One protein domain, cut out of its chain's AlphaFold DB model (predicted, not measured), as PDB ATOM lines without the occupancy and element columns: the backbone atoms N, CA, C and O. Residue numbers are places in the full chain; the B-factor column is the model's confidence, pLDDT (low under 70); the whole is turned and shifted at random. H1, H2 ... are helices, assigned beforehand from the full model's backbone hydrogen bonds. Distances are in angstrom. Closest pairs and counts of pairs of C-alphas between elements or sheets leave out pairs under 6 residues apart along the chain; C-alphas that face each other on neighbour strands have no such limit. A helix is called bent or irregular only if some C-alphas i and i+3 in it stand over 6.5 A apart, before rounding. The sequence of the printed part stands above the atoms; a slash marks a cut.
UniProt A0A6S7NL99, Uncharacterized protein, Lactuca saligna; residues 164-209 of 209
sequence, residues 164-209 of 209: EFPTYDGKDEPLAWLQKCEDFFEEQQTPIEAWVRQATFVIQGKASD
ATOM      1  N   GLU A 164     -32.437 -55.604  14.500       70.62
ATOM      2  CA  GLU A 164     -31.087 -55.501  15.042       70.62
ATOM      3  C   GLU A 164     -30.579 -54.078  14.819       70.62
ATOM      4  O   GLU A 164     -30.888 -53.454  13.802       70.62
ATOM      5  N   PHE A 165     -29.823 -53.548  15.784       76.31
ATOM      6  CA  PHE A 165     -29.261 -52.210  15.643       76.31
ATOM      7  C   PHE A 165     -28.260 -52.204  14.474       76.31
ATOM      8  O   PHE A 165     -27.325 -53.011  14.488       76.31
ATOM      9  N   PRO A 166     -28.408 -51.313  13.478       79.94
ATOM     10  CA  PRO A 166     -27.516 -51.283  12.323       79.94
ATOM     11  C   PRO A 166     -26.094 -50.864  12.728       79.94
ATOM     12  O   PRO A 166     -25.884 -49.775  13.255       79.94
ATOM     13  N   THR A 167     -25.093 -51.702  12.460       79.06
ATOM     14  CA  THR A 167     -23.670 -51.371  12.666       79.06
ATOM     15  C   THR A 167     -23.121 -50.549  11.504       79.06
ATOM     16  O   THR A 167     -23.473 -50.819  10.356       79.06
ATOM     17  N   TYR A 168     -22.230 -49.595  11.783       82.44
ATOM     18  CA  TYR A 168     -21.571 -48.783  10.754       82.44
ATOM     19  C   TYR A 168     -20.075 -49.086  10.694       82.44
ATOM     20  O   TYR A 168     -19.373 -48.906  11.687       82.44
ATOM     21  N   ASP A 169     -19.595 -49.535   9.531       74.81
ATOM     22  CA  ASP A 169     -18.202 -49.941   9.289       74.81
ATOM     23  C   ASP A 169     -17.378 -48.899   8.498       74.81
ATOM     24  O   ASP A 169     -16.196 -49.114   8.207       74.81
ATOM     25  N   GLY A 170     -18.000 -47.771   8.134       74.06
ATOM     26  CA  GLY A 170     -17.389 -46.703   7.342       74.06
ATOM     27  C   GLY A 170     -17.304 -46.969   5.834       74.06
ATOM     28  O   GLY A 170     -16.688 -46.168   5.129       74.06
ATOM     29  N   LYS A 171     -17.868 -48.075   5.327       75.06
ATOM     30  CA  LYS A 171     -17.947 -48.372   3.882       75.06
ATOM     31  C   LYS A 171     -19.336 -48.125   3.309       75.06
ATOM     32  O   LYS A 171     -19.446 -47.789   2.131       75.06
ATOM     33  N   ASP A 172     -20.362 -48.305   4.129       75.81
ATOM     34  CA  ASP A 172     -21.744 -48.020   3.762       75.81
ATOM     35  C   ASP A 172     -22.008 -46.512   3.651       75.81
ATOM     36  O   ASP A 172     -21.309 -45.689   4.245       75.81
ATOM     37  N   GLU A 173     -23.045 -46.129   2.899       83.06
ATOM     38  CA  GLU A 173     -23.437 -44.723   2.818       83.06
ATOM     39  C   GLU A 173     -23.910 -44.207   4.194       83.06
ATOM     40  O   GLU A 173     -24.886 -44.736   4.742       83.06
ATOM     41  N   PRO A 174     -23.294 -43.137   4.741       84.62
ATOM     42  CA  PRO A 174     -23.623 -42.627   6.074       84.62
ATOM     43  C   PRO A 174     -25.100 -42.240   6.222       84.62
ATOM     44  O   PRO A 174     -25.704 -42.450   7.270       84.62
ATOM     45  N   LEU A 175     -25.699 -41.698   5.156       85.75
ATOM     46  CA  LEU A 175     -27.108 -41.294   5.133       85.75
ATOM     47  C   LEU A 175     -28.049 -42.499   5.203       85.75
ATOM     48  O   LEU A 175     -29.029 -42.473   5.943       85.75
ATOM     49  N   ALA A 176     -27.732 -43.569   4.473       82.56
ATOM     50  CA  ALA A 176     -28.516 -44.795   4.503       82.56
ATOM     51  C   ALA A 176     -28.424 -45.489   5.872       82.56
ATOM     52  O   ALA A 176     -29.394 -46.104   6.313       82.56
ATOM     53  N   TRP A 177     -27.281 -45.386   6.555       85.25
ATOM     54  CA  TRP A 177     -27.131 -45.876   7.926       85.25
ATOM     55  C   TRP A 177     -27.943 -45.046   8.928       85.25
ATOM     56  O   TRP A 177     -28.688 -45.618   9.720       85.25
ATOM     57  N   LEU A 178     -27.876 -43.713   8.845       87.44
ATOM     58  CA  LEU A 178     -28.662 -42.824   9.707       87.44
ATOM     59  C   LEU A 178     -30.167 -43.071   9.572       87.44
ATOM     60  O   LEU A 178     -30.852 -43.163  10.585       87.44
ATOM     61  N   GLN A 179     -30.666 -43.260   8.349       86.50
ATOM     62  CA  GLN A 179     -32.082 -43.550   8.126       86.50
ATOM     63  C   GLN A 179     -32.513 -44.872   8.789       86.50
ATOM     64  O   GLN A 179     -33.560 -44.935   9.423       86.50
ATOM     65  N   LYS A 180     -31.674 -45.917   8.728       84.38
ATOM     66  CA  LYS A 180     -31.938 -47.184   9.436       84.38
ATOM     67  C   LYS A 180     -31.913 -47.014  10.959       84.38
ATOM     68  O   LYS A 180     -32.655 -47.702  11.656       84.38
ATOM     69  N   CYS A 181     -31.058 -46.134  11.482       84.69
ATOM     70  CA  CYS A 181     -31.043 -45.793  12.905       84.69
ATOM     71  C   CYS A 181     -32.342 -45.094  13.320       84.69
ATOM     72  O   CYS A 181     -32.903 -45.447  14.353       84.69
ATOM     73  N   GLU A 182     -32.836 -44.144  12.521       85.56
ATOM     74  CA  GLU A 182     -34.114 -43.463  12.768       85.56
ATOM     75  C   GLU A 182     -35.277 -44.464  12.811       85.56
ATOM     76  O   GLU A 182     -35.998 -44.505  13.809       85.56
ATOM     77  N   ASP A 183     -35.381 -45.343  11.808       84.56
ATOM     78  CA  ASP A 183     -36.405 -46.396  11.764       84.56
ATOM     79  C   ASP A 183     -36.336 -47.308  13.010       84.56
ATOM     80  O   ASP A 183     -37.356 -47.619  13.631       84.56
ATOM     81  N   PHE A 184     -35.124 -47.689  13.438       84.38
ATOM     82  CA  PHE A 184     -34.913 -48.486  14.650       84.38
ATOM     83  C   PHE A 184     -35.360 -47.743  15.919       84.38
ATOM     84  O   PHE A 184     -36.007 -48.331  16.791       84.38
ATOM     85  N   PHE A 185     -35.022 -46.460  16.054       84.00
ATOM     86  CA  PHE A 185     -35.364 -45.679  17.241       84.00
ATOM     87  C   PHE A 185     -36.860 -45.401  17.358       84.00
ATOM     88  O   PHE A 185     -37.390 -45.428  18.475       84.00
ATOM     89  N   GLU A 186     -37.532 -45.168  16.231       82.88
ATOM     90  CA  GLU A 186     -38.984 -45.013  16.175       82.88
ATOM     91  C   GLU A 186     -39.696 -46.309  16.577       82.88
ATOM     92  O   GLU A 186     -40.601 -46.284  17.418       82.88
ATOM     93  N   GLU A 187     -39.253 -47.452  16.051       80.75
ATOM     94  CA  GLU A 187     -39.872 -48.748  16.338       80.75
ATOM     95  C   GLU A 187     -39.634 -49.211  17.786       80.75
ATOM     96  O   GLU A 187     -40.535 -49.768  18.418       80.75
ATOM     97  N   GLN A 188     -38.455 -48.922  18.347       79.06
ATOM     98  CA  GLN A 188     -38.125 -49.220  19.747       79.06
ATOM     99  C   GLN A 188     -38.600 -48.144  20.738       79.06
ATOM    100  O   GLN A 188     -38.328 -48.267  21.933       79.06
ATOM    101  N   GLN A 189     -39.280 -47.087  20.271       79.38
ATOM    102  CA  GLN A 189     -39.715 -45.944  21.091       79.38
ATOM    103  C   GLN A 189     -38.584 -45.378  21.966       79.38
ATOM    104  O   GLN A 189     -38.776 -45.027  23.134       79.38
ATOM    105  N   THR A 190     -37.374 -45.317  21.412       78.56
ATOM    106  CA  THR A 190     -36.210 -44.838  22.161       78.56
ATOM    107  C   THR A 190     -36.377 -43.335  22.414       78.56
ATOM    108  O   THR A 190     -36.716 -42.605  21.481       78.56
ATOM    109  N   PRO A 191     -36.149 -42.819  23.635       79.19
ATOM    110  CA  PRO A 191     -36.207 -41.383  23.887       79.19
ATOM    111  C   PRO A 191     -35.092 -40.663  23.122       79.19
ATOM    112  O   PRO A 191     -33.967 -41.156  23.070       79.19
ATOM    113  N   ILE A 192     -35.387 -39.483  22.565       78.75
ATOM    114  CA  ILE A 192     -34.465 -38.739  21.685       78.75
ATOM    115  C   ILE A 192     -33.101 -38.452  22.335       78.75
ATOM    116  O   ILE A 192     -32.066 -38.480  21.674       78.75
ATOM    117  N   GLU A 193     -33.084 -38.269  23.657       82.38
ATOM    118  CA  GLU A 193     -31.877 -38.059  24.465       82.38
ATOM    119  C   GLU A 193     -30.929 -39.271  24.449       82.38
ATOM    120  O   GLU A 193     -29.718 -39.126  24.612       82.38
ATOM    121  N   ALA A 194     -31.463 -40.474  24.225       80.50
ATOM    122  CA  ALA A 194     -30.694 -41.712  24.175       80.50
ATOM    123  C   ALA A 194     -30.256 -42.103  22.754       80.50
ATOM    124  O   ALA A 194     -29.410 -42.987  22.624       80.50
ATOM    125  N   TRP A 195     -30.767 -41.452  21.699       84.88
ATOM    126  CA  TRP A 195     -30.463 -41.815  20.305       84.88
ATOM    127  C   TRP A 195     -28.972 -41.700  20.011       84.88
ATOM    128  O   TRP A 195     -28.351 -42.653  19.546       84.88
ATOM    129  N   VAL A 196     -28.379 -40.554  20.355       85.12
ATOM    130  CA  VAL A 196     -26.951 -40.289  20.129       85.12
ATOM    131  C   VAL A 196     -26.104 -41.303  20.885       85.12
ATOM    132  O   VAL A 196     -25.248 -41.951  20.292       85.12
ATOM    133  N   ARG A 197     -26.398 -41.503  22.175       84.44
ATOM    134  CA  ARG A 197     -25.684 -42.464  23.019       84.44
ATOM    135  C   ARG A 197     -25.744 -43.877  22.436       84.44
ATOM    136  O   ARG A 197     -24.724 -44.556  22.412       84.44
ATOM    137  N   GLN A 198     -26.913 -44.317  21.977       80.06
ATOM    138  CA  GLN A 198     -27.089 -45.657  21.427       80.06
ATOM    139  C   GLN A 198     -26.384 -45.818  20.074       80.06
ATOM    140  O   GLN A 198     -25.728 -46.832  19.846       80.06
ATOM    141  N   ALA A 199     -26.453 -44.799  19.214       83.44
ATOM    142  CA  ALA A 199     -25.766 -44.782  17.929       83.44
ATOM    143  C   ALA A 199     -24.238 -44.806  18.094       83.44
ATOM    144  O   ALA A 199     -23.557 -45.490  17.339       83.44
ATOM    145  N   THR A 200     -23.682 -44.130  19.106       81.25
ATOM    146  CA  THR A 200     -22.232 -44.138  19.356       81.25
ATOM    147  C   THR A 200     -21.687 -45.538  19.657       81.25
ATOM    148  O   THR A 200     -20.570 -45.845  19.255       81.25
ATOM    149  N   PHE A 201     -22.462 -46.417  20.303       78.06
ATOM    150  CA  PHE A 201     -21.998 -47.771  20.648       78.06
ATOM    151  C   PHE A 201     -21.821 -48.711  19.452       78.06
ATOM    152  O   PHE A 201     -21.190 -49.758  19.592       78.06
ATOM    153  N   VAL A 202     -22.387 -48.376  18.295       78.69
ATOM    154  CA  VAL A 202     -22.407 -49.270  17.127       78.69
ATOM    155  C   VAL A 202     -21.554 -48.778  15.962       78.69
ATOM    156  O   VAL A 202     -21.484 -49.436  14.922       78.69
ATOM    157  N   ILE A 203     -20.920 -47.618  16.133       81.56
ATOM    158  CA  ILE A 203     -19.903 -47.117  15.217       81.56
ATOM    159  C   ILE A 203     -18.651 -47.968  15.448       81.56
ATOM    160  O   ILE A 203     -18.144 -48.046  16.566       81.56
ATOM    161  N   GLN A 204     -18.181 -48.654  14.408       71.38
ATOM    162  CA  GLN A 204     -17.044 -49.572  14.480       71.38
ATOM    163  C   GLN A 204     -16.033 -49.287  13.357       71.38
ATOM    164  O   GLN A 204     -16.354 -48.693  12.327       71.38
ATOM    165  N   GLY A 205     -14.788 -49.740  13.528       63.94
ATOM    166  CA  GLY A 205     -13.751 -49.657  12.489       63.94
ATOM    167  C   GLY A 205     -13.293 -48.224  12.182       63.94
ATOM    168  O   GLY A 205     -13.217 -47.398  13.081       63.94
ATOM    169  N   LYS A 206     -13.010 -47.921  10.902       57.38
ATOM    170  CA  LYS A 206     -12.482 -46.616  10.430       57.38
ATOM    171  C   LYS A 206     -13.382 -45.411  10.724       57.38
ATOM    172  O   LYS A 206     -12.962 -44.282  10.517       57.38
ATOM    173  N   ALA A 207     -14.627 -45.647  11.129       59.97
ATOM    174  CA  ALA A 207     -15.553 -44.605  11.551       59.97
ATOM    175  C   ALA A 207     -15.375 -44.198  13.028       59.97
ATOM    176  O   ALA A 207     -15.940 -43.190  13.444       59.97
ATOM    177  N   SER A 208     -14.626 -44.984  13.810       63.91
ATOM    178  CA  SER A 208     -14.310 -44.726  15.221       63.91
ATOM    179  C   SER A 208     -12.870 -44.231  15.450       63.91
ATOM    180  O   SER A 208     -12.551 -43.909  16.595       63.91
ATOM    181  N   ASP A 209     -12.021 -44.227  14.415       52.69
ATOM    182  CA  ASP A 209     -10.614 -43.780  14.456       52.69
ATOM    183  C   ASP A 209     -10.470 -42.276  14.163       52.69
ATOM    184  O   ASP A 209     -11.203 -41.769  13.280       52.69
TER     185      ASP A 209
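What this domain is: This is residues 164 to 209 of the 209 residues of an uncharacterized protein of Lactuca saligna (UniProt A0A6S7NL99). Two helices open out as a lopsided V from a tight link, the longer H1 leading into the shorter H2, which runs back the opposite way. The stretch before H1 heads toward the open end of the V and turns back there into H1, while the stretch after H2 runs on past that end to the last residue. The printed part has 46 residues with two named helices, H1 then H2, and no named strand; the class is all helix. The whole is compact, with a radius of gyration of the C-alphas of 10.4 A, and elongated in outline, spanning 29 by 18 by 16 A.

How they stand to each other: From Glu 164, read on to H1, residues 174 to 187, and then to H2, residues 192 to 200. The two are close but not clearly touching, with 2 pairs of C-alphas within 8 A. Look for their closest C-alphas at Phe 185 and Trp 195, 7.0 A apart. The helices run opposite ways at a steep tilt of 47 degrees, and their centres are 11.6 A apart. H2 is irregular, but only just: C-alphas 193 and 196 are 6.9 A apart, and its line is a rough one. In H1 every O i to N i+4 pair is within hydrogen-bond range; in H2 it is 3 of 5.

Where its parts are: Find C-alpha 174 at (-23.623, -42.627, 6.074); from there H1 runs 20.2 A to C-alpha 187 at (-39.872, -48.748, 16.338). After the four residues that link it to H1, H2 begins at Ile 192 and runs 13.6 A to C-alpha 200 at (-22.232, -44.138, 19.356).

The domain as a whole: The two C-alphas farthest apart are those of Gln 189 and Asp 209, at 29.9 A. The printed part has no cut, and the link from H1 to H2 is tight. Mean pLDDT of the printed part is 78.7; look for values under 70 at residues 205 to 209, where the chain ends.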